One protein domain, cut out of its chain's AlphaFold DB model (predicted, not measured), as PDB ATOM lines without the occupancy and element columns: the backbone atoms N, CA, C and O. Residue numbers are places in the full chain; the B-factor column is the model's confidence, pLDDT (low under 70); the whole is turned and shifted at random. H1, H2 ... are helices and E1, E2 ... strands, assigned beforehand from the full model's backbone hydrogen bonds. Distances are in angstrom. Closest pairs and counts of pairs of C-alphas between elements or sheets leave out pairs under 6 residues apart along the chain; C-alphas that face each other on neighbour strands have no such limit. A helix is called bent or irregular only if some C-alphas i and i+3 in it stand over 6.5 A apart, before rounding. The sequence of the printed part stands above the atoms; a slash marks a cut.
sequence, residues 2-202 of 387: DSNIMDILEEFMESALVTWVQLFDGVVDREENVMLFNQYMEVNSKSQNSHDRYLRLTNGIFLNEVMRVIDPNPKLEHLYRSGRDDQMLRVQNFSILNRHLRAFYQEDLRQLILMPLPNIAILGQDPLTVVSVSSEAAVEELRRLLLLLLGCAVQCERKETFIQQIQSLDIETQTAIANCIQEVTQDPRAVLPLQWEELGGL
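AT A GLANCE: This is residues 2 to 202 of the 387 residues of the protein "HOOK_N domain-containing protein" of Oncorhynchus mykiss (UniProt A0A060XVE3). A compact body of helices is built round the long helix H7, with H5 and H9 on opposite sides of it and H2 and H9 crossing it. A tiny sheet of E1 and E2 sits by the ends of H5 and H9; residues 30 to 45 and 196 to 202 stick out at opposite ends of the longest axis. The printed part has 201 residues, with ten named helices and two strands in the order H1 H2 H3 H4 H5 E1 H6 H7 H8 H9 E2 H10. The sheet is antiparallel, the class mostly helix, the helix packing part aligned, part crossed. The whole is compact, with a radius of gyration of the C-alphas of 17.3 A, and spans 59 by 38 by 35 A.

HOW THE PARTS SIT: Begin at E1, residues 111 to 113, antiparallel to E2, residues 191 to 193, where N 112 and O 192 are 2.8 A apart, within hydrogen-bond range. The hub is H7, residues 134 to 155; its residues 148 to 152 touch residues 101 to 105 of H5, residues 87 to 108, at a shallow tilt of 32 degrees, only just short of steep, closest at C-alphas 101 and 148, 7.2 A. H9, residues 171 to 186, touches H7 with residues 180 to 185, about perpendicular at 81 degrees, closest at C-alphas 184 and 151, 5.5 A. H2, residues 16 to 28, touches H7 with residues 17 to 21, closest at C-alphas 17 and 146, 6.3 A. H1, residues 3 to 13, touches residues 135 to 139 of H7 and also H3, residues 47 to 58. H4, residues 62 to 70, touches residues 93 to 101 of H5. H6, residues 120 to 123, touches H5 and H7. H8, residues 159 to 167, touches H7 only at the corner and forms a hairpin with H9, only just touching it with 3 pairs of C-alphas within 8 A. H10, residues 198 to 201, touches no helix. Each O i to N i+4 pair is within hydrogen-bond range in H1, H3, H4, H5, H8 and H9; H7 has 17 of 18, H2 4 of 9 beside 7 of 10 O i to N i+3, and H6 and H10 are too short.

IN THESE COORDINATES: Find C-alpha 134 at (283.006, 302.726, 192.631); from there H7 runs 31.7 A to C-alpha 155 at (295.892, 322.906, 171.923). H5 measures 30.9 A, H9 21.2 A. H2 is irregular: C-alphas 23 and 26 are 7.1 A apart.

THE WHOLE: The C-alphas of Met 41 and Gly 200, the two farthest apart, are 60.4 A apart. The printed part has no cut; the links H2 to H3 and H4 to H5 are long. Look for pLDDT under 70 in 44 residues, among them 29 to 48 and 196 to 202.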
ATOM      1  N   ASP A   2     288.001 301.456 204.969       51.91
ATOM      2  CA  ASP A   2     287.938 302.893 204.636       51.91
ATOM      3  C   ASP A   2     289.300 303.606 204.525       51.91
ATOM      4  O   ASP A   2     289.428 304.531 203.732       51.91
ATOM      5  N   SER A   3     290.341 303.144 205.240       58.97
ATOM      6  CA  SER A   3     291.703 303.718 205.146       58.97
ATOM      7  C   SER A   3     292.244 303.706 203.713       58.97
ATOM      8  O   SER A   3     292.712 304.725 203.238       58.97
ATOM      9  N   ASN A   4     292.078 302.591 202.991       69.12
ATOM     10  CA  ASN A   4     292.628 302.425 201.641       69.12
ATOM     11  C   ASN A   4     291.979 303.367 200.609       69.12
ATOM     12  O   ASN A   4     292.570 303.658 199.581       69.12
ATOM     13  N   ILE A   5     290.748 303.825 200.856       69.81
ATOM     14  CA  ILE A   5     290.011 304.694 199.924       69.81
ATOM     15  C   ILE A   5     290.455 306.145 200.094       69.81
ATOM     16  O   ILE A   5     290.668 306.845 199.107       69.81
ATOM     17  N   MET A   6     290.620 306.579 201.345       73.69
ATOM     18  CA  MET A   6     291.168 307.900 201.640       73.69
ATOM     19  C   MET A   6     292.603 308.014 201.126       73.69
ATOM     20  O   MET A   6     292.941 309.050 200.568       73.69
ATOM     21  N   ASP A   7     293.391 306.937 201.199       80.38
ATOM     22  CA  ASP A   7     294.749 306.897 200.644       80.38
ATOM     23  C   ASP A   7     294.749 307.070 199.107       80.38
ATOM     24  O   ASP A   7     295.505 307.886 198.585       80.38
ATOM     25  N   ILE A   8     293.855 306.383 198.374       82.62
ATOM     26  CA  ILE A   8     293.707 306.540 196.908       82.62
ATOM     27  C   ILE A   8     293.271 307.963 196.541       82.62
ATOM     28  O   ILE A   8     293.758 308.543 195.569       82.62
ATOM     29  N   LEU A   9     292.331 308.532 197.300       83.50
ATOM     30  CA  LEU A   9     291.884 309.907 197.099       83.50
ATOM     31  C   LEU A   9     293.008 310.900 197.371       83.50
ATOM     32  O   LEU A   9     293.204 311.813 196.576       83.50
ATOM     33  N   GLU A  10     293.751 310.738 198.462       85.19
ATOM     34  CA  GLU A  10     294.890 311.597 198.781       85.19
ATOM     35  C   GLU A  10     295.970 311.502 197.694       85.19
ATOM     36  O   GLU A  10     296.382 312.542 197.181       85.19
ATOM     37  N   GLU A  11     296.319 310.295 197.236       89.12
ATOM     38  CA  GLU A  11     297.251 310.083 196.119       89.12
ATOM     39  C   GLU A  11     296.761 310.764 194.831       89.12
ATOM     40  O   GLU A  11     297.507 311.483 194.160       89.12
ATOM     41  N   PHE A  12     295.478 310.609 194.495       91.19
ATOM     42  CA  PHE A  12     294.891 311.281 193.340       91.19
ATOM     43  C   PHE A  12     294.928 312.808 193.480       91.19
ATOM     44  O   PHE A  12     295.246 313.511 192.518       91.19
ATOM     45  N   MET A  13     294.641 313.338 194.668       91.31
ATOM     46  CA  MET A  13     294.620 314.776 194.937       91.31
ATOM     47  C   MET A  13     296.015 315.421 194.968       91.31
ATOM     48  O   MET A  13     296.110 316.654 194.887       91.31
ATOM     49  N   GLU A  14     297.069 314.610 195.066       91.31
ATOM     50  CA  GLU A  14     298.478 314.988 194.894       91.31
ATOM     51  C   GLU A  14     298.981 314.783 193.453       91.31
ATOM     52  O   GLU A  14     300.098 315.176 193.115       91.31
ATOM     53  N   SER A  15     298.157 314.215 192.566       95.38
ATOM     54  CA  SER A  15     298.547 313.967 191.179       95.38
ATOM     55  C   SER A  15     298.773 315.255 190.382       95.38
ATOM     56  O   SER A  15     298.132 316.289 190.585       95.38
ATOM     57  N   ALA A  16     299.644 315.165 189.377       96.88
ATOM     58  CA  ALA A  16     300.026 316.304 188.550       96.88
ATOM     59  C   ALA A  16     298.845 316.944 187.788       96.88
ATOM     60  O   ALA A  16     298.811 318.162 187.613       96.88
ATOM     61  N   LEU A  17     297.847 316.147 187.383       97.25
ATOM     62  CA  LEU A  17     296.621 316.644 186.744       97.25
ATOM     63  C   LEU A  17     295.775 317.486 187.707       97.25
ATOM     64  O   LEU A  17     295.234 318.518 187.308       97.25
ATOM     65  N   VAL A  18     295.683 317.069 188.974       95.94
ATOM     66  CA  VAL A  18     294.959 317.819 190.007       95.94
ATOM     67  C   VAL A  18     295.706 319.103 190.372       95.94
ATOM     68  O   VAL A  18     295.088 320.163 190.477       95.94
ATOM     69  N   THR A  19     297.034 319.046 190.490       95.19
ATOM     70  CA  THR A  19     297.872 320.236 190.706       95.19
ATOM     71  C   THR A  19     297.714 321.249 189.571       95.19
ATOM     72  O   THR A  19     297.565 322.444 189.822       95.19
ATOM     73  N   TRP A  20     297.683 320.785 188.318       96.81
ATOM     74  CA  TRP A  20     297.471 321.645 187.155       96.81
ATOM     75  C   TRP A  20     296.090 322.310 187.151       96.81
ATOM     76  O   TRP A  20     295.999 323.530 187.006       96.81
ATOM     77  N   VAL A  21     295.008 321.541 187.328       96.06
ATOM     78  CA  VAL A  21     293.646 322.093 187.217       96.06
ATOM     79  C   VAL A  21     293.346 323.118 188.318       96.06
ATOM     80  O   VAL A  21     292.534 324.020 188.134       96.06
ATOM     81  N   GLN A  22     294.046 323.049 189.449       93.00
ATOM     82  CA  GLN A  22     293.893 324.003 190.552       93.00
ATOM     83  C   GLN A  22     294.519 325.366 190.301       93.00
ATOM     84  O   GLN A  22     294.159 326.338 190.964       93.00
ATOM     85  N   LEU A  23     295.368 325.505 189.280       92.50
ATOM     86  CA  LEU A  23     295.829 326.823 188.833       92.50
ATOM     87  C   LEU A  23     294.661 327.723 188.384       92.50
ATOM     88  O   LEU A  23     294.802 328.948 188.339       92.50
ATOM     89  N   PHE A  24     293.495 327.132 188.103       91.25
ATOM     90  CA  PHE A  24     292.272 327.831 187.730       91.25
ATOM     91  C   PHE A  24     291.413 328.285 188.918       91.25
ATOM     92  O   PHE A  24     290.513 329.094 188.694       91.25
ATOM     93  N   ASP A  25     291.685 327.852 190.159       85.12
ATOM     94  CA  ASP A  25     290.874 328.212 191.338       85.12
ATOM     95  C   ASP A  25     290.696 329.739 191.441       85.12
ATOM     96  O   ASP A  25     289.583 330.260 191.422       85.12
ATOM     97  N   GLY A  26     291.796 330.495 191.393       72.88
ATOM     98  CA  GLY A  26     291.753 331.962 191.457       72.88
ATOM     99  C   GLY A  26     291.255 332.661 190.184       72.88
ATOM    100  O   GLY A  26     291.131 333.889 190.169       72.88
ATOM    101  N   VAL A  27     291.040 331.939 189.084       77.62
ATOM    102  CA  VAL A  27     290.502 332.490 187.827       77.62
ATOM    103  C   VAL A  27     288.985 332.342 187.806       77.62
ATOM    104  O   VAL A  27     288.296 333.323 187.547       77.62
ATOM    105  N   VAL A  28     288.483 331.158 188.158       77.38
ATOM    106  CA  VAL A  28     287.050 330.846 188.215       77.38
ATOM    107  C   VAL A  28     286.366 331.593 189.369       77.38
ATOM    108  O   VAL A  28     285.293 332.160 189.183       77.38
ATOM    109  N   ASP A  29     287.026 331.723 190.526       65.06
ATOM    110  CA  ASP A  29     286.460 332.421 191.695       65.06
ATOM    111  C   ASP A  29     286.380 333.953 191.528       65.06
ATOM    112  O   ASP A  29     285.712 334.638 192.304       65.06
ATOM    113  N   ARG A  30     287.027 334.532 190.502       53.41
ATOM    114  CA  ARG A  30     286.984 335.984 190.246       53.41
ATOM    115  C   ARG A  30     285.669 336.461 189.627       53.41
ATOM    116  O   ARG A  30     285.365 337.649 189.745       53.41
ATOM    117  N   GLU A  31     284.893 335.569 189.014       46.19
ATOM    118  CA  GLU A  31     283.567 335.890 188.467       46.19
ATOM    119  C   GLU A  31     282.438 335.699 189.500       46.19
ATOM    120  O   GLU A  31     281.388 336.330 189.383       46.19
ATOM    121  N   GLU A  32     282.673 334.929 190.571       42.19
ATOM    122  CA  GLU A  32     281.686 334.608 191.614       42.19
ATOM    123  C   GLU A  32     282.048 335.201 192.975       42.19
ATOM    124  O   GLU A  32     282.121 334.521 193.996       42.19
ATOM    125  N   ASN A  33     282.228 336.515 193.028       39.00
ATOM    126  CA  ASN A  33     282.397 337.197 194.302       39.00
ATOM    127  C   ASN A  33     281.039 337.385 195.010       39.00
ATOM    128  O   ASN A  33     280.608 338.519 195.155       39.00
ATOM    129  N   VAL A  34     280.362 336.289 195.395       40.75
ATOM    130  CA  VAL A  34     279.444 336.149 196.553       40.75
ATOM    131  C   VAL A  34     279.176 334.648 196.788       40.75
ATOM    132  O   VAL A  34     278.224 334.105 196.242       40.75
ATOM    133  N   MET A  35     279.949 333.991 197.656       33.84
ATOM    134  CA  MET A  35     279.432 333.038 198.658       33.84
ATOM    135  C   MET A  35     280.535 332.734 199.679       33.84
ATOM    136  O   MET A  35     281.452 331.952 199.459       33.84
ATOM    137  N   LEU A  36     280.434 333.428 200.811       41.84
ATOM    138  CA  LEU A  36     281.189 333.213 202.041       41.84
ATOM    139  C   LEU A  36     280.930 331.808 202.602       41.84
ATOM    140  O   LEU A  36     279.860 331.604 203.150       41.84
ATOM    141  N   PHE A  37     281.895 330.892 202.516       33.47
ATOM    142  CA  PHE A  37     282.111 329.707 203.375       33.47
ATOM    143  C   PHE A  37     283.433 329.102 202.846       33.47
ATOM    144  O   PHE A  37     283.494 328.760 201.679       33.47
ATOM    145  N   ASN A  38     284.587 329.011 203.506       35.34
ATOM    146  CA  ASN A  38     284.982 328.984 204.901       35.34
ATOM    147  C   ASN A  38     286.381 329.607 205.022       35.34
ATOM    148  O   ASN A  38     287.344 329.084 204.469       35.34
ATOM    149  N   GLN A  39     286.520 330.675 205.802       33.94
ATOM    150  CA  GLN A  39     287.815 331.065 206.359       33.94
ATOM    151  C   GLN A  39     287.698 331.024 207.881       33.94
ATOM    152  O   GLN A  39     287.666 332.049 208.550       33.94
ATOM    153  N   TYR A  40     287.578 329.814 208.424       35.50
ATOM    154  CA  TYR A  40     287.780 329.557 209.845       35.50
ATOM    155  C   TYR A  40     288.928 328.563 209.994       35.50
ATOM    156  O   TYR A  40     289.038 327.597 209.247       35.50
ATOM    157  N   MET A  41     289.835 328.879 210.915       44.66
ATOM    158  CA  MET A  41     291.039 328.106 211.184       44.66
ATOM    159  C   MET A  41     290.684 326.690 211.651       44.66
ATOM    160  O   MET A  41     290.059 326.549 212.699       44.66
ATOM    161  N   GLU A  42     291.157 325.657 210.949       39.41
ATOM    162  CA  GLU A  42     291.129 324.279 211.450       39.41
ATOM    163  C   GLU A  42     292.514 323.627 211.372       39.41
ATOM    164  O   GLU A  42     293.180 323.576 210.339       39.41
ATOM    165  N   VAL A  43     292.953 323.143 212.535       36.84
ATOM    166  CA  VAL A  43     294.308 322.675 212.872       36.84
ATOM    167  C   VAL A  43     294.517 321.205 212.445       36.84
ATOM    168  O   VAL A  43     295.340 320.495 213.007       36.84
ATOM    169  N   ASN A  44     293.780 320.741 211.427       42.50
ATOM    170  CA  ASN A  44     293.856 319.380 210.869       42.50
ATOM    171  C   ASN A  44     293.965 319.419 209.326       42.50
ATOM    172  O   ASN A  44     293.235 318.774 208.578       42.50
ATOM    173  N   SER A  45     294.866 320.277 208.846       51.78
ATOM    174  CA  SER A  45     294.672 321.095 207.642       51.78
ATOM    175  C   SER A  45     294.926 320.442 206.277       51.78
ATOM    176  O   SER A  45     294.680 321.094 205.264       51.78
ATOM    177  N   LYS A  46     295.460 319.216 206.198       50.97
ATOM    178  CA  LYS A  46     295.781 318.584 204.899       50.97
ATOM    179  C   LYS A  46     294.652 317.694 204.369       50.97
ATOM    180  O   LYS A  46     294.222 317.900 203.240       50.97
ATOM    181  N   SER A  47     294.132 316.791 205.203       52.12
ATOM    182  CA  SER A  47     293.087 315.819 204.831       52.12
ATOM    183  C   SER A  47     291.705 316.470 204.630       52.12
ATOM    184  O   SER A  47     291.001 316.184 203.667       52.12
ATOM    185  N   GLN A  48     291.347 317.451 205.467       56.12
ATOM    186  CA  GLN A  48     290.106 318.223 205.292       56.12
ATOM    187  C   GLN A  48     290.120 319.035 203.976       56.12
ATOM    188  O   GLN A  48     289.100 319.196 203.314       56.12
ATOM    189  N   ASN A  49     291.302 319.511 203.565       74.06
ATOM    190  CA  ASN A  49     291.485 320.315 202.357       74.06
ATOM    191  C   ASN A  49     291.460 319.455 201.077       74.06
ATOM    192  O   ASN A  49     290.870 319.856 200.077       74.06
ATOM    193  N   SER A  50     292.062 318.259 201.085       77.50
ATOM    194  CA  SER A  50     291.976 317.329 199.945       77.50
ATOM    195  C   SER A  50     290.537 316.880 199.687       77.50
ATOM    196  O   SER A  50     290.118 316.844 198.531       77.50
ATOM    197  N   HIS A  51     289.767 316.637 200.747       81.56
ATOM    198  CA  HIS A  51     288.354 316.281 200.667       81.56
ATOM    199  C   HIS A  51     287.496 317.380 200.013       81.56
ATOM    200  O   HIS A  51     286.784 317.117 199.044       81.56
ATOM    201  N   ASP A  52     287.607 318.629 200.473       82.88
ATOM    202  CA  ASP A  52     286.846 319.747 199.899       82.88
ATOM    203  C   ASP A  52     287.251 320.033 198.445       82.88
ATOM    204  O   ASP A  52     286.397 320.269 197.584       82.88
ATOM    205  N   ARG A  53     288.552 319.932 198.130       86.38
ATOM    206  CA  ARG A  53     289.063 320.025 196.752       86.38
ATOM    207  C   ARG A  53     288.500 318.901 195.871       86.38
ATOM    208  O   ARG A  53     288.139 319.158 194.723       86.38
ATOM    209  N   TYR A  54     288.372 317.677 196.385       88.25
ATOM    210  CA  TYR A  54     287.780 316.558 195.647       88.25
ATOM    211  C   TYR A  54     286.281 316.764 195.384       88.25
ATOM    212  O   TYR A  54     285.816 316.579 194.255       88.25
ATOM    213  N   LEU A  55     285.524 317.233 196.380       87.06
ATOM    214  CA  LEU A  55     284.113 317.604 196.209       87.06
ATOM    215  C   LEU A  55     283.934 318.717 195.171       87.06
ATOM    216  O   LEU A  55     283.007 318.682 194.357       87.06
ATOM    217  N   ARG A  56     284.856 319.683 195.139       88.25
ATOM    218  CA  ARG A  56     284.868 320.740 194.123       88.25
ATOM    219  C   ARG A  56     285.072 320.186 192.710       88.25
ATOM    220  O   ARG A  56     284.409 320.651 191.788       88.25
ATOM    221  N   LEU A  57     285.944 319.193 192.526       90.50
ATOM    222  CA  LEU A  57     286.151 318.544 191.223       90.50
ATOM    223  C   LEU A  57     284.952 317.682 190.802       90.50
ATOM    224  O   LEU A  57     284.635 317.594 189.616       90.50
ATOM    225  N   THR A  58     284.270 317.066 191.766       89.94
ATOM    226  CA  THR A  58     283.177 316.114 191.514       89.94
ATOM    227  C   THR A  58     281.790 316.758 191.421       89.94
ATOM    228  O   THR A  58     280.853 316.114 190.961       89.94
ATOM    229  N   ASN A  59     281.633 318.044 191.754       86.25
ATOM    230  CA  ASN A  59     280.347 318.751 191.633       86.25
ATOM    231  C   ASN A  59     279.910 319.037 190.177       86.25
ATOM    232  O   ASN A  59     278.781 319.470 189.927       86.25
ATOM    233  N   GLY A  60     280.809 318.830 189.211       88.56
ATOM    234  CA  GLY A  60     280.583 319.070 187.788       88.56
ATOM    235  C   GLY A  60     280.510 320.547 187.386       88.56
ATOM    236  O   GLY A  60     280.449 320.832 186.200       88.56
ATOM    237  N   ILE A  61     280.542 321.506 188.311       90.94
ATOM    238  CA  ILE A  61     280.487 322.945 188.010       90.94
ATOM    239  C   ILE A  61     281.888 323.468 187.708       90.94
ATOM    240  O   ILE A  61     282.111 324.050 186.650       90.94
ATOM    241  N   PHE A  62     282.844 323.224 188.609       92.94
ATOM    242  CA  PHE A  62     284.187 323.803 188.509       92.94
ATOM    243  C   PHE A  62     284.870 323.447 187.184       92.94
ATOM    244  O   PHE A  62     285.372 324.324 186.491       92.94
ATOM    245  N   LEU A  63     284.813 322.177 186.785       94.94
ATOM    246  CA  LEU A  63     285.448 321.708 185.553       94.94
ATOM    247  C   LEU A  63     284.769 322.232 184.281       94.94
ATOM    248  O   LEU A  63     285.439 322.413 183.267       94.94
ATOM    249  N   ASN A  64     283.469 322.541 184.334       93.88
ATOM    250  CA  ASN A  64     282.807 323.260 183.246       93.88
ATOM    251  C   ASN A  64     283.304 324.705 183.144       93.88
ATOM    252  O   ASN A  64     283.534 325.188 182.038       93.88
ATOM    253  N   GLU A  65     283.502 325.396 184.268       92.69
ATOM    254  CA  GLU A  65     284.062 326.752 184.239       92.69
ATOM    255  C   GLU A  65     285.517 326.753 183.757       92.69
ATOM    256  O   GLU A  65     285.889 327.597 182.945       92.69
ATOM    257  N   VAL A  66     286.323 325.758 184.144       94.94
ATOM    258  CA  VAL A  66     287.667 325.557 183.575       94.94
ATOM    259  C   VAL A  66     287.592 325.393 182.056       94.94
ATOM    260  O   VAL A  66     288.319 326.075 181.333       94.94
ATOM    261  N   MET A  67     286.680 324.552 181.554       94.69
ATOM    262  CA  MET A  67     286.497 324.378 180.111       94.69
ATOM    263  C   MET A  67     286.103 325.685 179.414       94.69
ATOM    264  O   MET A  67     286.613 325.967 178.340       94.69
ATOM    265  N   ARG A  68     285.278 326.533 180.037       92.12
ATOM    266  CA  ARG A  68     284.899 327.855 179.494       92.12
ATOM    267  C   ARG A  68     286.035 328.870 179.497       92.12
ATOM    268  O   ARG A  68     286.071 329.763 178.650       92.12
ATOM    269  N   VAL A  69     286.967 328.751 180.441       93.06
ATOM    270  CA  VAL A  69     288.214 329.522 180.418       93.06
ATOM    271  C   VAL A  69     289.111 329.035 179.280       93.06
ATOM    272  O   VAL A  69     289.749 329.856 178.628       93.06
ATOM    273  N   ILE A  70     289.172 327.734 179.008       94.75
ATOM    274  CA  ILE A  70     289.965 327.192 177.894       94.75
ATOM    275  C   ILE A  70     289.346 327.601 176.554       94.75
ATOM    276  O   ILE A  70     290.017 328.205 175.716       94.75
ATOM    277  N   ASP A  71     288.056 327.337 176.401       92.50
ATOM    278  CA  ASP A  71     287.270 327.576 175.206       92.50
ATOM    279  C   ASP A  71     285.966 328.325 175.550       92.50
ATOM    280  O   ASP A  71     284.992 327.737 176.035       92.50
ATOM    281  N   PRO A  72     285.916 329.641 175.285       86.19
ATOM    282  CA  PRO A  72     284.735 330.462 175.543       86.19
ATOM    283  C   PRO A  72     283.504 330.156 174.663       86.19
ATOM    284  O   PRO A  72     282.483 330.839 174.817       86.19
ATOM    285  N   ASN A  73     283.575 329.214 173.712       75.69
ATOM    286  CA  ASN A  73     282.515 328.914 172.746       75.69
ATOM    287  C   ASN A  73     282.281 327.390 172.620       75.69
ATOM    288  O   ASN A  73     283.108 326.723 172.033       75.69
ATOM    289  N   PRO A  74     281.139 326.822 173.054       58.62
ATOM    290  CA  PRO A  74     279.818 327.372 172.795       58.62
ATOM    291  C   PRO A  74     279.233 328.119 173.990       58.62
ATOM    292  O   PRO A  74     279.098 327.608 175.102       58.62
ATOM    293  N   LYS A  75     278.812 329.358 173.734       55.88
ATOM    294  CA  LYS A  75     278.063 330.147 174.711       55.88
ATOM    295  C   LYS A  75     276.696 329.491 174.963       55.88
ATOM    296  O   LYS A  75     275.898 329.393 174.037       55.88
ATOM    297  N   LEU A  76     276.415 329.206 176.242       59.03
ATOM    298  CA  LEU A  76     275.081 329.110 176.878       59.03
ATOM    299  C   LEU A  76     274.455 327.719 177.092       59.03
ATOM    300  O   LEU A  76     273.236 327.585 177.017       59.03
ATOM    301  N   GLU A  77     275.220 326.705 177.497       71.94
ATOM    302  CA  GLU A  77     274.601 325.636 178.299       71.94
ATOM    303  C   GLU A  77     274.546 326.055 179.770       71.94
ATOM    304  O   GLU A  77     275.561 326.392 180.375       71.94
ATOM    305  N   HIS A  78     273.347 326.112 180.348       82.38
ATOM    306  CA  HIS A  78     273.168 326.511 181.742       82.38
ATOM    307  C   HIS A  78     273.727 325.431 182.679       82.38
ATOM    308  O   HIS A  78     273.308 324.278 182.596       82.38
ATOM    309  N   LEU A  79     274.652 325.805 183.573       84.81
ATOM    310  CA  LEU A  79     275.115 324.903 184.631       84.81
ATOM    311  C   LEU A  79     274.086 324.864 185.750       84.81
ATOM    312  O   LEU A  79     273.623 325.904 186.219       84.81
ATOM    313  N   TYR A  80     273.776 323.662 186.212       83.38
ATOM    314  CA  TYR A  80     272.818 323.471 187.282       83.38
ATOM    315  C   TYR A  80     273.509 323.662 188.629       83.38
ATOM    316  O   TYR A  80     274.273 322.805 189.080       83.38
ATOM    317  N   ARG A  81     273.229 324.800 189.273       80.50
ATOM    318  CA  ARG A  81     273.705 325.130 190.621       80.50
ATOM    319  C   ARG A  81     272.584 324.883 191.626       80.50
ATOM    320  O   ARG A  81     271.502 325.450 191.501       80.50
ATOM    321  N   SER A  82     272.836 324.047 192.626       67.94
ATOM    322  CA  SER A  82     271.911 323.786 193.733       67.94
ATOM    323  C   SER A  82     272.669 323.851 195.052       67.94
ATOM    324  O   SER A  82     273.815 323.424 195.127       67.94
ATOM    325  N   GLY A  83     272.020 324.357 196.103       60.22
ATOM    326  CA  GLY A  83     272.557 324.325 197.469       60.22
ATOM    327  C   GLY A  83     272.477 322.943 198.134       60.22
ATOM    328  O   GLY A  83     272.838 322.809 199.298       60.22
ATOM    329  N   ARG A  84     271.958 321.929 197.430       62.94
ATOM    330  CA  ARG A  84     271.910 320.529 197.871       62.94
ATOM    331  C   ARG A  84     272.626 319.653 196.855       62.94
ATOM    332  O   ARG A  84     272.399 319.812 195.656       62.94
ATOM    333  N   ASP A  85     273.443 318.740 197.363       68.31
ATOM    334  CA  ASP A  85     274.165 317.754 196.572       68.31
ATOM    335  C   ASP A  85     273.170 316.776 195.919       68.31
ATOM    336  O   ASP A  85     272.524 315.979 196.599       68.31
ATOM    337  N   ASP A  86     272.972 316.913 194.606       81.88
ATOM    338  CA  ASP A  86     272.000 316.142 193.826       81.88
ATOM    339  C   ASP A  86     272.725 315.402 192.700       81.88
ATOM    340  O   ASP A  86     273.298 316.007 191.785       81.88
ATOM    341  N   GLN A  87     272.666 314.071 192.763       87.62
ATOM    342  CA  GLN A  87     273.230 313.167 191.764       87.62
ATOM    343  C   GLN A  87     272.780 313.520 190.345       87.62
ATOM    344  O   GLN A  87     273.599 313.519 189.427       87.62
ATOM    345  N   MET A  88     271.503 313.848 190.144       88.94
ATOM    346  CA  MET A  88     270.989 314.148 188.812       88.94
ATOM    347  C   MET A  88     271.627 315.419 188.247       88.94
ATOM    348  O   MET A  88     271.965 315.468 187.064       88.94
ATOM    349  N   LEU A  89     271.841 316.432 189.090       90.31
ATOM    350  CA  LEU A  89     272.486 317.675 188.674       90.31
ATOM    351  C   LEU A  89     273.966 317.459 188.349       90.31
ATOM    352  O   LEU A  89     274.433 317.976 187.335       90.31
ATOM    353  N   ARG A  90     274.684 316.637 189.130       90.81
ATOM    354  CA  ARG A  90     276.068 316.247 188.802       90.81
ATOM    355  C   ARG A  90     276.145 315.547 187.449       90.81
ATOM    356  O   ARG A  90     276.939 315.949 186.603       90.81
ATOM    357  N   VAL A  91     275.281 314.555 187.208       93.06
ATOM    358  CA  VAL A  91     275.206 313.850 185.914       93.06
ATOM    359  C   VAL A  91     274.961 314.836 184.769       93.06
ATOM    360  O   VAL A  91     275.626 314.753 183.737       93.06
ATOM    361  N   GLN A  92     274.033 315.782 184.942       92.56
ATOM    362  CA  GLN A  92     273.749 316.804 183.930       92.56
ATOM    363  C   GLN A  92     274.963 317.698 183.672       92.56
ATOM    364  O   GLN A  92     275.364 317.857 182.522       92.56
ATOM    365  N   ASN A  93     275.602 318.215 184.720       93.38
ATOM    366  CA  ASN A  93     276.786 319.061 184.591       93.38
ATOM    367  C   ASN A  93     277.946 318.323 183.894       93.38
ATOM    368  O   ASN A  93     278.551 318.862 182.967       93.38
ATOM    369  N   PHE A  94     278.216 317.060 184.236       95.12
ATOM    370  CA  PHE A  94     279.218 316.261 183.519       95.12
ATOM    371  C   PHE A  94     278.814 315.939 182.073       95.12
ATOM    372  O   PHE A  94     279.673 315.853 181.197       95.12
ATOM    373  N   SER A  95     277.517 315.803 181.784       94.38
ATOM    374  CA  SER A  95     277.008 315.630 180.417       94.38
ATOM    375  C   SER A  95     277.233 316.872 179.546       94.38
ATOM    376  O   SER A  95     277.543 316.737 178.358       94.38
ATOM    377  N   ILE A  96     277.098 318.071 180.124       94.25
ATOM    378  CA  ILE A  96     277.456 319.347 179.482       94.25
ATOM    379  C   ILE A  96     278.954 319.338 179.151       94.25
ATOM    380  O   ILE A  96     279.331 319.501 177.991       94.25
ATOM    381  N   LEU A  97     279.800 319.019 180.134       95.12
ATOM    382  CA  LEU A  97     281.253 319.007 179.964       95.12
ATOM    383  C   LEU A  97     281.716 318.006 178.897       95.12
ATOM    384  O   LEU A  97     282.474 318.358 177.999       95.12
ATOM    385  N   ASN A  98     281.202 316.773 178.923       95.62
ATOM    386  CA  ASN A  98     281.516 315.759 177.912       95.62
ATOM    387  C   ASN A  98     281.085 316.164 176.496       95.62
ATOM    388  O   ASN A  98     281.659 315.701 175.507       95.62
ATOM    389  N   ARG A  99     280.023 316.962 176.362       94.19
ATOM    390  CA  ARG A  99     279.587 317.487 175.065       94.19
ATOM    391  C   ARG A  99     280.523 318.584 174.586       94.19
ATOM    392  O   ARG A  99     280.928 318.526 173.431       94.19
ATOM    393  N   HIS A 100     280.906 319.499 175.476       94.69
ATOM    394  CA  HIS A 100     281.857 320.568 175.178       94.69
ATOM    395  C   HIS A 100     283.225 319.999 174.783       94.69
ATOM    396  O   HIS A 100     283.708 320.305 173.700       94.69
ATOM    397  N   LEU A 101     283.787 319.075 175.570       95.75
ATOM    398  CA  LEU A 101     285.047 318.391 175.245       95.75
ATOM    399  C   LEU A 101     284.997 317.740 173.856       95.75
ATOM    400  O   LEU A 101     285.876 317.967 173.030       95.75
ATOM    401  N   ARG A 102     283.949 316.957 173.564       95.38
ATOM    402  CA  ARG A 102     283.793 316.327 172.245       95.38
ATOM    403  C   ARG A 102     283.730 317.339 171.109       95.38
ATOM    404  O   ARG A 102     284.396 317.129 170.100       95.38
ATOM    405  N   ALA A 103     282.917 318.385 171.264       94.12
ATOM    406  CA  ALA A 103     282.769 319.425 170.255       94.12
ATOM    407  C   ALA A 103     284.118 320.100 169.992       94.12
ATOM    408  O   ALA A 103     284.543 320.145 168.846       94.12
ATOM    409  N   PHE A 104     284.846 320.479 171.044       95.31
ATOM    410  CA  PHE A 104     286.142 321.137 170.914       95.31
ATOM    411  C   PHE A 104     287.180 320.274 170.185       95.31
ATOM    412  O   PHE A 104     287.820 320.712 169.228       95.31
ATOM    413  N   TYR A 105     287.325 319.006 170.580       96.31
ATOM    414  CA  TYR A 105     288.235 318.094 169.885       96.31
ATOM    415  C   TYR A 105     287.841 317.920 168.411       96.31
ATOM    416  O   TYR A 105     288.692 317.986 167.527       96.31
ATOM    417  N   GLN A 106     286.557 317.729 168.118       94.19
ATOM    418  CA  GLN A 106     286.109 317.383 166.771       94.19
ATOM    419  C   GLN A 106     286.016 318.585 165.818       94.19
ATOM    420  O   GLN A 106     286.364 318.467 164.638       94.19
ATOM    421  N   GLU A 107     285.514 319.717 166.298       92.50
ATOM    422  CA  GLU A 107     285.193 320.898 165.495       92.50
ATOM    423  C   GLU A 107     286.386 321.850 165.400       92.50
ATOM    424  O   GLU A 107     286.760 322.221 164.280       92.50
ATOM    425  N   ASP A 108     287.016 322.167 166.534       93.06
ATOM    426  CA  ASP A 108     288.131 323.115 166.612       93.06
ATOM    427  C   ASP A 108     289.472 322.435 166.330       93.06
ATOM    428  O   ASP A 108     290.209 322.858 165.436       93.06
ATOM    429  N   LEU A 109     289.775 321.332 167.028       93.94
ATOM    430  CA  LEU A 109     291.055 320.630 166.855       93.94
ATOM    431  C   LEU A 109     291.084 319.708 165.631       93.94
ATOM    432  O   LEU A 109     292.159 319.269 165.219       93.94
ATOM    433  N   ARG A 110     289.923 319.401 165.034       94.44
ATOM    434  CA  ARG A 110     289.784 318.405 163.953       94.44
ATOM    435  C   ARG A 110     290.389 317.055 164.347       94.44
ATOM    436  O   ARG A 110     291.107 316.432 163.570       94.44
ATOM    437  N   GLN A 111     290.086 316.599 165.553       93.81
ATOM    438  CA  GLN A 111     290.568 315.366 166.159       93.81
ATOM    439  C   GLN A 111     289.393 314.538 166.702       93.81
ATOM    440  O   GLN A 111     288.391 315.069 167.173       93.81
ATOM    441  N   LEU A 112     289.505 313.215 166.658       92.19
ATOM    442  CA  LEU A 112     288.522 312.294 167.217       92.19
ATOM    443  C   LEU A 112     289.062 311.667 168.502       92.19
ATOM    444  O   LEU A 112     290.096 311.008 168.480       92.19
ATOM    445  N   ILE A 113     288.335 311.823 169.609       94.38
ATOM    446  CA  ILE A 113     288.638 311.130 170.867       94.38
ATOM    447  C   ILE A 113     288.310 309.642 170.686       94.38
ATOM    448  O   ILE A 113     287.153 309.280 170.470       94.38
ATOM    449  N   LEU A 114     289.328 308.785 170.753       89.81
ATOM    450  CA  LEU A 114     289.211 307.333 170.588       89.81
ATOM    451  C   LEU A 114     289.229 306.576 171.914       89.81
ATOM    452  O   LEU A 114     288.686 305.473 171.999       89.81
ATOM    453  N   MET A 115     289.822 307.162 172.953       90.62
ATOM    454  CA  MET A 115     289.675 306.635 174.304       90.62
ATOM    455  C   MET A 115     288.211 306.744 174.780       90.62
ATOM    456  O   MET A 115     287.486 307.643 174.342       90.62
ATOM    457  N   PRO A 116     287.741 305.865 175.685       89.94
ATOM    458  CA  PRO A 116     286.362 305.924 176.158       89.94
ATOM    459  C   PRO A 116     286.096 307.236 176.899       89.94
ATOM    460  O   PRO A 116     286.821 307.564 177.832       89.94
ATOM    461  N   LEU A 117     285.052 307.976 176.527       92.62
ATOM    462  CA  LEU A 117     284.692 309.221 177.216       92.62
ATOM    463  C   LEU A 117     284.375 308.989 178.704       92.62
ATOM    464  O   LEU A 117     283.887 307.907 179.042       92.62
ATOM    465  N   PRO A 118     284.582 310.003 179.570       94.81
ATOM    466  CA  PRO A 118     284.299 309.888 180.995       94.81
ATOM    467  C   PRO A 118     282.860 309.441 181.274       94.81
ATOM    468  O   PRO A 118     281.900 310.029 180.762       94.81
ATOM    469  N   ASN A 119     282.685 308.406 182.090       93.69
ATOM    470  CA  ASN A 119     281.375 307.855 182.407       93.69
ATOM    471  C   ASN A 119     280.631 308.735 183.424       93.69
ATOM    472  O   ASN A 119     280.815 308.631 184.638       93.69
ATOM    473  N   ILE A 120     279.717 309.564 182.918       93.94
ATOM    474  CA  ILE A 120     278.924 310.502 183.726       93.94
ATOM    475  C   ILE A 120     278.045 309.819 184.781       93.94
ATOM    476  O   ILE A 120     277.712 310.446 185.782       93.94
ATOM    477  N   ALA A 121     277.666 308.551 184.586       90.50
ATOM    478  CA  ALA A 121     276.869 307.815 185.565       90.50
ATOM    479  C   ALA A 121     277.704 307.388 186.775       90.50
ATOM    480  O   ALA A 121     277.146 307.256 187.860       90.50
ATOM    481  N   ILE A 122     279.015 307.182 186.596       91.19
ATOM    482  CA  ILE A 122     279.961 306.922 187.686       91.19
ATOM    483  C   ILE A 122     280.299 308.244 188.381       91.19
ATOM    484  O   ILE A 122     280.114 308.353 189.586       91.19
ATOM    485  N   LEU A 123     280.680 309.277 187.617       90.62
ATOM    486  CA  LEU A 123     280.999 310.612 188.149       90.62
ATOM    487  C   LEU A 123     279.825 311.275 188.883       90.62
ATOM    488  O   LEU A 123     280.014 312.061 189.804       90.62
ATOM    489  N   GLY A 124     278.597 310.974 188.462       88.88
ATOM    490  CA  GLY A 124     277.390 311.491 189.086       88.88
ATOM    491  C   GLY A 124     277.020 310.816 190.404       88.88
ATOM    492  O   GLY A 124     276.183 311.357 191.122       88.88
ATOM    493  N   GLN A 125     277.602 309.663 190.755       87.62
ATOM    494  CA  GLN A 125     277.355 309.035 192.060       87.62
ATOM    495  C   GLN A 125     277.807 309.955 193.192       87.62
ATOM    496  O   GLN A 125     278.523 310.928 192.970       87.62
ATOM    497  N   ASP A 126     277.282 309.721 194.390       81.88
ATOM    498  CA  ASP A 126     277.693 310.501 195.552       81.88
ATOM    499  C   ASP A 126     279.190 310.259 195.813       81.88
ATOM    500  O   ASP A 126     279.583 309.103 195.998       81.88
ATOM    501  N   PRO A 127     280.023 311.319 195.792       77.00
ATOM    502  CA  PRO A 127     281.469 311.196 195.938       77.00
ATOM    503  C   PRO A 127     281.897 310.537 197.255       77.00
ATOM    504  O   PRO A 127     283.012 310.025 197.335       77.00
ATOM    505  N   LEU A 128     281.035 310.554 198.284       71.75
ATOM    506  CA  LEU A 128     281.385 310.180 199.658       71.75
ATOM    507  C   LEU A 128     280.759 308.872 200.151       71.75
ATOM    508  O   LEU A 128     281.226 308.323 201.148       71.75
ATOM    509  N   THR A 129     279.718 308.344 199.501       63.59
ATOM    510  CA  THR A 129     279.012 307.143 199.999       63.59
ATOM    511  C   THR A 129     279.491 305.817 199.412       63.59
ATOM    512  O   THR A 129     278.907 304.770 199.709       63.59
ATOM    513  N   VAL A 130     280.572 305.788 198.626       49.00
ATOM    514  CA  VAL A 130     280.927 304.565 197.897       49.00
ATOM    515  C   VAL A 130     281.978 303.699 198.595       49.00
ATOM    516  O   VAL A 130     283.184 303.928 198.543       49.00
ATOM    517  N   VAL A 131     281.475 302.589 199.132       49.28
ATOM    518  CA  VAL A 131     282.206 301.393 199.558       49.28
ATOM    519  C   VAL A 131     283.038 300.801 198.398       49.28
ATOM    520  O   VAL A 131     282.515 300.228 197.444       49.28
ATOM    521  N   SER A 132     284.357 300.969 198.513       53.84
ATOM    522  CA  SER A 132     285.504 300.209 197.969       53.84
ATOM    523  C   SER A 132     285.657 299.889 196.472       53.84
ATOM    524  O   SER A 132     286.766 299.523 196.107       53.84
ATOM    525  N   VAL A 133     284.645 299.998 195.598       53.88
ATOM    526  CA  VAL A 133     284.813 299.681 194.151       53.88
ATOM    527  C   VAL A 133     284.427 300.833 193.222       53.88
ATOM    528  O   VAL A 133     285.102 301.058 192.223       53.88
ATOM    529  N   SER A 134     283.384 301.611 193.523       62.31
ATOM    530  CA  SER A 134     283.006 302.726 192.631       62.31
ATOM    531  C   SER A 134     283.822 304.006 192.856       62.31
ATOM    532  O   SER A 134     283.791 304.869 191.988       62.31
ATOM    533  N   SER A 135     284.594 304.119 193.947       71.38
ATOM    534  CA  SER A 135     285.476 305.276 194.192       71.38
ATOM    535  C   SER A 135     286.723 305.251 193.300       71.38
ATOM    536  O   SER A 135     287.010 306.246 192.645       71.38
ATOM    537  N   GLU A 136     287.394 304.100 193.169       81.56
ATOM    538  CA  GLU A 136     288.518 303.934 192.231       81.56
ATOM    539  C   GLU A 136     288.065 304.183 190.785       81.56
ATOM    540  O   GLU A 136     288.701 304.929 190.046       81.56
ATOM    541  N   ALA A 137     286.897 303.647 190.412       87.19
ATOM    542  CA  ALA A 137     286.301 303.925 189.113       87.19
ATOM    543  C   ALA A 137     286.012 305.425 188.925       87.19
ATOM    544  O   ALA A 137     286.342 305.976 187.883       87.19
ATOM    545  N   ALA A 138     285.438 306.112 189.919       87.31
ATOM    546  CA  ALA A 138     285.166 307.547 189.832       87.31
ATOM    547  C   ALA A 138     286.445 308.388 189.720       87.31
ATOM    548  O   ALA A 138     286.477 309.339 188.939       87.31
ATOM    549  N   VAL A 139     287.499 308.028 190.457       89.88
ATOM    550  CA  VAL A 139     288.823 308.655 190.358       89.88
ATOM    551  C   VAL A 139     289.403 308.472 188.958       89.88
ATOM    552  O   VAL A 139     289.890 309.439 188.377       89.88
ATOM    553  N   GLU A 140     289.290 307.282 188.371       92.19
ATOM    554  CA  GLU A 140     289.783 307.019 187.017       92.19
ATOM    555  C   GLU A 140     288.978 307.774 185.945       92.19
ATOM    556  O   GLU A 140     289.549 308.364 185.024       92.19
ATOM    557  N   GLU A 141     287.650 307.840 186.081       94.50
ATOM    558  CA  GLU A 141     286.812 308.652 185.191       94.50
ATOM    559  C   GLU A 141     287.144 310.150 185.314       94.50
ATOM    560  O   GLU A 141     287.183 310.866 184.309       94.50
ATOM    561  N   LEU A 142     287.442 310.630 186.526       94.38
ATOM    562  CA  LEU A 142     287.838 312.015 186.769       94.38
ATOM    563  C   LEU A 142     289.237 312.302 186.215       94.38
ATOM    564  O   LEU A 142     289.432 313.326 185.562       94.38
ATOM    565  N   ARG A 143     290.194 311.384 186.399       95.75
ATOM    566  CA  ARG A 143     291.531 311.446 185.796       95.75
ATOM    567  C   ARG A 143     291.425 311.580 184.281       95.75
ATOM    568  O   ARG A 143     292.059 312.463 183.706       95.75
ATOM    569  N   ARG A 144     290.585 310.763 183.643       96.62
ATOM    570  CA  ARG A 144     290.350 310.832 182.196       96.62
ATOM    571  C   ARG A 144     289.739 312.163 181.771       96.62
ATOM    572  O   ARG A 144     290.117 312.715 180.740       96.62
ATOM    573  N   LEU A 145     288.822 312.699 182.569       97.12
ATOM    574  CA  LEU A 145     288.205 313.994 182.308       97.12
ATOM    575  C   LEU A 145     289.220 315.148 182.413       97.12
ATOM    576  O   LEU A 145     289.261 316.004 181.531       97.12
ATOM    577  N   LEU A 146     290.084 315.138 183.435       97.94
ATOM    578  CA  LEU A 146     291.178 316.107 183.591       97.94
ATOM    579  C   LEU A 146     292.215 315.997 182.468       97.94
ATOM    580  O   LEU A 146     292.714 317.011 181.986       97.94
ATOM    581  N   LEU A 147     292.513 314.774 182.032       98.19
ATOM    582  CA  LEU A 147     293.432 314.499 180.936       98.19
ATOM    583  C   LEU A 147     292.924 315.096 179.607       98.19
ATOM    584  O   LEU A 147     293.680 315.769 178.907       98.19
ATOM    585  N   LEU A 148     291.635 314.927 179.292       98.12
ATOM    586  CA  LEU A 148     291.014 315.554 178.117       98.12
ATOM    587  C   LEU A 148     290.977 317.087 178.231       98.12
ATOM    588  O   LEU A 148     291.283 317.774 177.260       98.12
ATOM    589  N   LEU A 149     290.670 317.638 179.412       97.81
ATOM    590  CA  LEU A 149     290.724 319.087 179.656       97.81
ATOM    591  C   LEU A 149     292.121 319.669 179.418       97.81
ATOM    592  O   LEU A 149     292.257 320.720 178.791       97.81
ATOM    593  N   LEU A 150     293.164 318.982 179.891       98.44
ATOM    594  CA  LEU A 150     294.552 319.368 179.646       98.44
ATOM    595  C   LEU A 150     294.857 319.377 178.145       98.44
ATOM    596  O   LEU A 150     295.455 320.331 177.648       98.44
ATOM    597  N   GLY A 151     294.407 318.351 177.418       97.81
ATOM    598  CA  GLY A 151     294.556 318.276 175.969       97.81
ATOM    599  C   GLY A 151     293.854 319.414 175.227       97.81
ATOM    600  O   GLY A 151     294.411 319.921 174.252       97.81
ATOM    601  N   CYS A 152     292.700 319.884 175.713       97.44
ATOM    602  CA  CYS A 152     292.078 321.110 175.211       97.44
ATOM    603  C   CYS A 152     292.948 322.342 175.509       97.44
ATOM    604  O   CYS A 152     293.249 323.118 174.603       97.44
ATOM    605  N   ALA A 153     293.400 322.512 176.755       98.00
ATOM    606  CA  ALA A 153     294.160 323.687 177.186       98.00
ATOM    607  C   ALA A 153     295.460 323.889 176.392       98.00
ATOM    608  O   ALA A 153     295.775 325.006 175.987       98.00
ATOM    609  N   VAL A 154     296.210 322.820 176.124       97.81
ATOM    610  CA  VAL A 154     297.506 322.910 175.425       97.81
ATOM    611  C   VAL A 154     297.381 323.001 173.901       97.81
ATOM    612  O   VAL A 154     298.375 323.259 173.223       97.81
ATOM    613  N   GLN A 155     296.173 322.820 173.360       97.00
ATOM    614  CA  GLN A 155     295.892 322.906 171.923       97.00
ATOM    615  C   GLN A 155     294.951 324.063 171.545       97.00
ATOM    616  O   GLN A 155     294.748 324.308 170.359       97.00
ATOM    617  N   CYS A 156     294.406 324.803 172.516       95.94
ATOM    618  CA  CYS A 156     293.535 325.953 172.264       95.94
ATOM    619  C   CYS A 156     294.280 327.191 171.725       95.94
ATOM    620  O   CYS A 156     295.512 327.261 171.731       95.94
ATOM    621  N   GLU A 157     293.524 328.214 171.309       94.25
ATOM    622  CA  GLU A 157     294.074 329.477 170.784       94.25
ATOM    623  C   GLU A 157     294.989 330.211 171.777       94.25
ATOM    624  O   GLU A 157     295.893 330.930 171.365       94.25
ATOM    625  N   ARG A 158     294.753 330.037 173.085       94.69
ATOM    626  CA  ARG A 158     295.528 330.656 174.174       94.69
ATOM    627  C   ARG A 158     296.468 329.663 174.858       94.69
ATOM    628  O   ARG A 158     296.804 329.833 176.028       94.69
ATOM    629  N   LYS A 159     296.892 328.605 174.169       96.38
ATOM    630  CA  LYS A 159     297.745 327.556 174.753       96.38
ATOM    631  C   LYS A 159     299.003 328.096 175.430       96.38
ATOM    632  O   LYS A 159     299.415 327.553 176.449       96.38
ATOM    633  N   GLU A 160     299.591 329.186 174.937       97.44
ATOM    634  CA  GLU A 160     300.806 329.775 175.503       97.44
ATOM    635  C   GLU A 160     300.608 330.203 176.963       97.44
ATOM    636  O   GLU A 160     301.520 330.019 177.768       97.44
ATOM    637  N   THR A 161     299.424 330.707 177.342       95.38
ATOM    638  CA  THR A 161     299.149 331.088 178.738       95.38
ATOM    639  C   THR A 161     299.112 329.869 179.652       95.38
ATOM    640  O   THR A 161     299.659 329.907 180.751       95.38
ATOM    641  N   PHE A 162     298.525 328.766 179.184       96.69
ATOM    642  CA  PHE A 162     298.437 327.526 179.955       96.69
ATOM    643  C   PHE A 162     299.785 326.797 180.012       96.69
ATOM    644  O   PHE A 162     300.160 326.273 181.057       96.69
ATOM    645  N   ILE A 163     300.568 326.832 178.932       97.19
ATOM    646  CA  ILE A 163     301.929 326.286 178.903       97.19
ATOM    647  C   ILE A 163     302.839 327.053 179.870       97.19
ATOM    648  O   ILE A 163     303.579 326.429 180.624       97.19
ATOM    649  N   GLN A 164     302.759 328.386 179.912       96.94
ATOM    650  CA  GLN A 164     303.518 329.193 180.878       96.94
ATOM    651  C   GLN A 164     303.131 328.878 182.328       96.94
ATOM    652  O   GLN A 164     304.000 328.798 183.195       96.94
ATOM    653  N   GLN A 165     301.841 328.656 182.595       95.44
ATOM    654  CA  GLN A 165     301.369 328.203 183.905       95.44
ATOM    655  C   GLN A 165     301.959 326.837 184.279       95.44
ATOM    656  O   GLN A 165     302.489 326.691 185.379       95.44
ATOM    657  N   ILE A 166     301.961 325.868 183.358       96.69
ATOM    658  CA  ILE A 166     302.589 324.554 183.570       96.69
ATOM    659  C   ILE A 166     304.092 324.706 183.845       96.69
ATOM    660  O   ILE A 166     304.604 324.111 184.787       96.69
ATOM    661  N   GLN A 167     304.795 325.554 183.090       96.75
ATOM    662  CA  GLN A 167     306.233 325.817 183.264       96.75
ATOM    663  C   GLN A 167     306.595 326.477 184.605       96.75
ATOM    664  O   GLN A 167     307.768 326.493 184.974       96.75
ATOM    665  N   SER A 168     305.617 327.024 185.333       96.12
ATOM    666  CA  SER A 168     305.827 327.591 186.671       96.12
ATOM    667  C   SER A 168     305.769 326.558 187.805       96.12
ATOM    668  O   SER A 168     306.136 326.883 188.933       96.12
ATOM    669  N   LEU A 169     305.324 325.328 187.516       96.38
ATOM    670  CA  LEU A 169     305.263 324.221 188.475       96.38
ATOM    671  C   LEU A 169     306.660 323.638 188.746       96.38
ATOM    672  O   LEU A 169     307.635 323.996 188.088       96.38
ATOM    673  N   ASP A 170     306.786 322.730 189.708       97.19
ATOM    674  CA  ASP A 170     308.037 322.005 189.935       97.19
ATOM    675  C   ASP A 170     308.348 321.008 188.797       97.19
ATOM    676  O   ASP A 170     307.483 320.623 188.009       97.19
ATOM    677  N   ILE A 171     309.612 320.588 188.705       97.31
ATOM    678  CA  ILE A 171     310.122 319.770 187.592       97.31
ATOM    679  C   ILE A 171     309.451 318.388 187.538       97.31
ATOM    680  O   ILE A 171     309.220 317.860 186.446       97.31
ATOM    681  N   GLU A 172     309.130 317.793 188.690       97.62
ATOM    682  CA  GLU A 172     308.502 316.470 188.752       97.62
ATOM    683  C   GLU A 172     307.073 316.546 188.205       97.62
ATOM    684  O   GLU A 172     306.713 315.794 187.293       97.62
ATOM    685  N   THR A 173     306.303 317.540 188.657       97.12
ATOM    686  CA  THR A 173     304.950 317.821 188.163       97.12
ATOM    687  C   THR A 173     304.947 318.169 186.674       97.12
ATOM    688  O   THR A 173     304.131 317.635 185.921       97.12
ATOM    689  N   GLN A 174     305.881 319.008 186.207       97.94
ATOM    690  CA  GLN A 174     306.021 319.334 184.780       97.94
ATOM    691  C   GLN A 174     306.254 318.083 183.929       97.94
ATOM    692  O   GLN A 174     305.633 317.925 182.879       97.94
ATOM    693  N   THR A 175     307.125 317.181 184.388       98.19
ATOM    694  CA  THR A 175     307.444 315.937 183.675       98.19
ATOM    695  C   THR A 175     306.224 315.019 183.597       98.19
ATOM    696  O   THR A 175     305.920 314.472 182.536       98.19
ATOM    697  N   ALA A 176     305.481 314.887 184.698       98.06
ATOM    698  CA  ALA A 176     304.247 314.109 184.731       98.06
ATOM    699  C   ALA A 176     303.166 314.693 183.798       98.06
ATOM    700  O   ALA A 176     302.552 313.944 183.038       98.06
ATOM    701  N   ILE A 177     302.983 316.019 183.784       98.19
ATOM    702  CA  ILE A 177     302.061 316.705 182.861       98.19
ATOM    703  C   ILE A 177     302.503 316.516 181.407       98.19
ATOM    704  O   ILE A 177     301.660 316.280 180.548       98.19
ATOM    705  N   ALA A 178     303.804 316.576 181.113       98.12
ATOM    706  CA  ALA A 178     304.315 316.362 179.762       98.12
ATOM    707  C   ALA A 178     303.954 314.968 179.219       98.12
ATOM    708  O   ALA A 178     303.558 314.859 178.059       98.12
ATOM    709  N   ASN A 179     304.004 313.927 180.058       98.06
ATOM    710  CA  ASN A 179     303.552 312.583 179.681       98.06
ATOM    711  C   ASN A 179     302.044 312.558 179.384       98.06
ATOM    712  O   ASN A 179     301.626 311.989 178.379       98.06
ATOM    713  N   CYS A 180     301.232 313.229 180.207       98.06
ATOM    714  CA  CYS A 180     299.798 313.374 179.953       98.06
ATOM    715  C   CYS A 180     299.518 314.115 178.636       98.06
ATOM    716  O   CYS A 180     298.662 313.689 177.871       98.06
ATOM    717  N   ILE A 181     300.260 315.186 178.330       98.00
ATOM    718  CA  ILE A 181     300.141 315.910 177.054       98.00
ATOM    719  C   ILE A 181     300.473 314.982 175.887       98.00
ATOM    720  O   ILE A 181     299.733 314.960 174.907       98.00
ATOM    721  N   GLN A 182     301.556 314.205 175.973       96.75
ATOM    722  CA  GLN A 182     301.915 313.245 174.924       96.75
ATOM    723  C   GLN A 182     300.794 312.229 174.688       96.75
ATOM    724  O   GLN A 182     300.444 311.976 173.538       96.75
ATOM    725  N   GLU A 183     300.171 311.721 175.753       95.69
ATOM    726  CA  GLU A 183     299.040 310.794 175.656       95.69
ATOM    727  C   GLU A 183     297.870 311.392 174.855       95.69
ATOM    728  O   GLU A 183     297.378 310.755 173.931       95.69
ATOM    729  N   VAL A 184     297.458 312.635 175.120       95.38
ATOM    730  CA  VAL A 184     296.285 313.243 174.447       95.38
ATOM    731  C   VAL A 184     296.581 314.037 173.178       95.38
ATOM    732  O   VAL A 184     295.650 314.572 172.576       95.38
ATOM    733  N   THR A 185     297.844 314.141 172.767       92.38
ATOM    734  CA  THR A 185     298.234 314.891 171.555       92.38
ATOM    735  C   THR A 185     299.015 314.066 170.540       92.38
ATOM    736  O   THR A 185     298.973 314.380 169.354       92.38
ATOM    737  N   GLN A 186     299.725 313.021 170.976       89.06
ATOM    738  CA  GLN A 186     300.636 312.243 170.130       89.06
ATOM    739  C   GLN A 186     300.277 310.755 170.051       89.06
ATOM    740  O   GLN A 186     300.750 310.090 169.132       89.06
ATOM    741  N   ASP A 187     299.452 310.214 170.961       88.06
ATOM    742  CA  ASP A 187     298.996 308.822 170.873       88.06
ATOM    743  C   ASP A 187     297.728 308.697 169.995       88.06
ATOM    744  O   ASP A 187     296.624 309.029 170.447       88.06
ATOM    745  N   PRO A 188     297.827 308.129 168.773       81.69
ATOM    746  CA  PRO A 188     296.680 307.926 167.886       81.69
ATOM    747  C   PRO A 188     295.681 306.886 168.412       81.69
ATOM    748  O   PRO A 188     294.643 306.662 167.792       81.69
ATOM    749  N   ARG A 189     295.978 306.199 169.523       83.12
ATOM    750  CA  ARG A 189     295.018 305.332 170.221       83.12
ATOM    751  C   ARG A 189     294.107 306.119 171.155       83.12
ATOM    752  O   ARG A 189     292.985 305.669 171.383       83.12
ATOM    753  N   ALA A 190     294.574 307.254 171.671       89.50
ATOM    754  CA  ALA A 190     293.806 308.136 172.538       89.50
ATOM    755  C   ALA A 190     293.038 309.181 171.722       89.50
ATOM    756  O   ALA A 190     291.831 309.346 171.925       89.50
ATOM    757  N   VAL A 191     293.710 309.837 170.769       91.44
ATOM    758  CA  VAL A 191     293.144 310.912 169.943       91.44
ATOM    759  C   VAL A 191     293.657 310.808 168.504       91.44
ATOM    760  O   VAL A 191     294.859 310.794 168.266       91.44
ATOM    761  N   LEU A 192     292.750 310.750 167.526       87.75
ATOM    762  CA  LEU A 192     293.081 310.612 166.104       87.75
ATOM    763  C   LEU A 192     292.877 311.929 165.342       87.75
ATOM    764  O   LEU A 192     291.735 312.382 165.236       87.75
ATOM    765  N   PRO A 193     293.924 312.515 164.743       87.12
ATOM    766  CA  PRO A 193     293.777 313.644 163.827       87.12
ATOM    767  C   PRO A 193     292.922 313.279 162.603       87.12
ATOM    768  O   PRO A 193     293.138 312.251 161.965       87.12
ATOM    769  N   LEU A 194     291.954 314.130 162.252       82.62
ATOM    770  CA  LEU A 194     291.071 313.964 161.086       82.62
ATOM    771  C   LEU A 194     291.645 314.600 159.809       82.62
ATOM    772  O   LEU A 194     291.075 314.440 158.727       82.62
ATOM    773  N   GLN A 195     292.757 315.327 159.918       75.00
ATOM    774  CA  GLN A 195     293.445 315.961 158.794       75.00
ATOM    775  C   GLN A 195     294.327 314.929 158.077       75.00
ATOM    776  O   GLN A 195     295.528 314.814 158.309       75.00
ATOM    777  N   TRP A 196     293.709 314.151 157.185       66.44
ATOM    778  CA  TRP A 196     294.360 313.087 156.400       66.44
ATOM    779  C   TRP A 196     295.548 313.559 155.547       66.44
ATOM    780  O   TRP A 196     296.402 312.759 155.179       66.44
ATOM    781  N   GLU A 197     295.610 314.852 155.239       62.66
ATOM    782  CA  GLU A 197     296.679 315.479 154.457       62.66
ATOM    783  C   GLU A 197     298.019 315.489 155.216       62.66
ATOM    784  O   GLU A 197     299.070 315.315 154.602       62.66
ATOM    785  N   GLU A 198     297.988 315.584 156.549       56.22
ATOM    786  CA  GLU A 198     299.175 315.536 157.422       56.22
ATOM    787  C   GLU A 198     299.695 314.099 157.613       56.22
ATOM    788  O   GLU A 198     300.883 313.876 157.839       56.22
ATOM    789  N   LEU A 199     298.819 313.104 157.429       58.59
ATOM    790  CA  LEU A 199     299.146 311.673 157.447       58.59
ATOM    791  C   LEU A 199     299.834 311.198 156.154       58.59
ATOM    792  O   LEU A 199     300.407 310.108 156.128       58.59
ATOM    793  N   GLY A 200     299.816 312.012 155.092       57.34
ATOM    794  CA  GLY A 200     300.472 311.717 153.812       57.34
ATOM    795  C   GLY A 200     302.004 311.660 153.877       57.34
ATOM    796  O   GLY A 200     302.630 311.228 152.910       57.34
ATOM    797  N   GLY A 201     302.604 312.081 154.997       61.62
ATOM    798  CA  GLY A 201     304.041 311.978 155.266       61.62
ATOM    799  C   GLY A 201     304.482 310.680 155.951       61.62
ATOM    800  O   GLY A 201     305.686 310.466 156.073       61.62
ATOM    801  N   LEU A 202     303.549 309.829 156.400       66.00
ATOM    802  CA  LEU A 202     303.879 308.568 157.069       66.00
ATOM    803  C   LEU A 202     304.377 307.514 156.077       66.00
ATOM    804  O   LEU A 202     303.847 307.362 154.972       66.00
TER     805      LEU A 202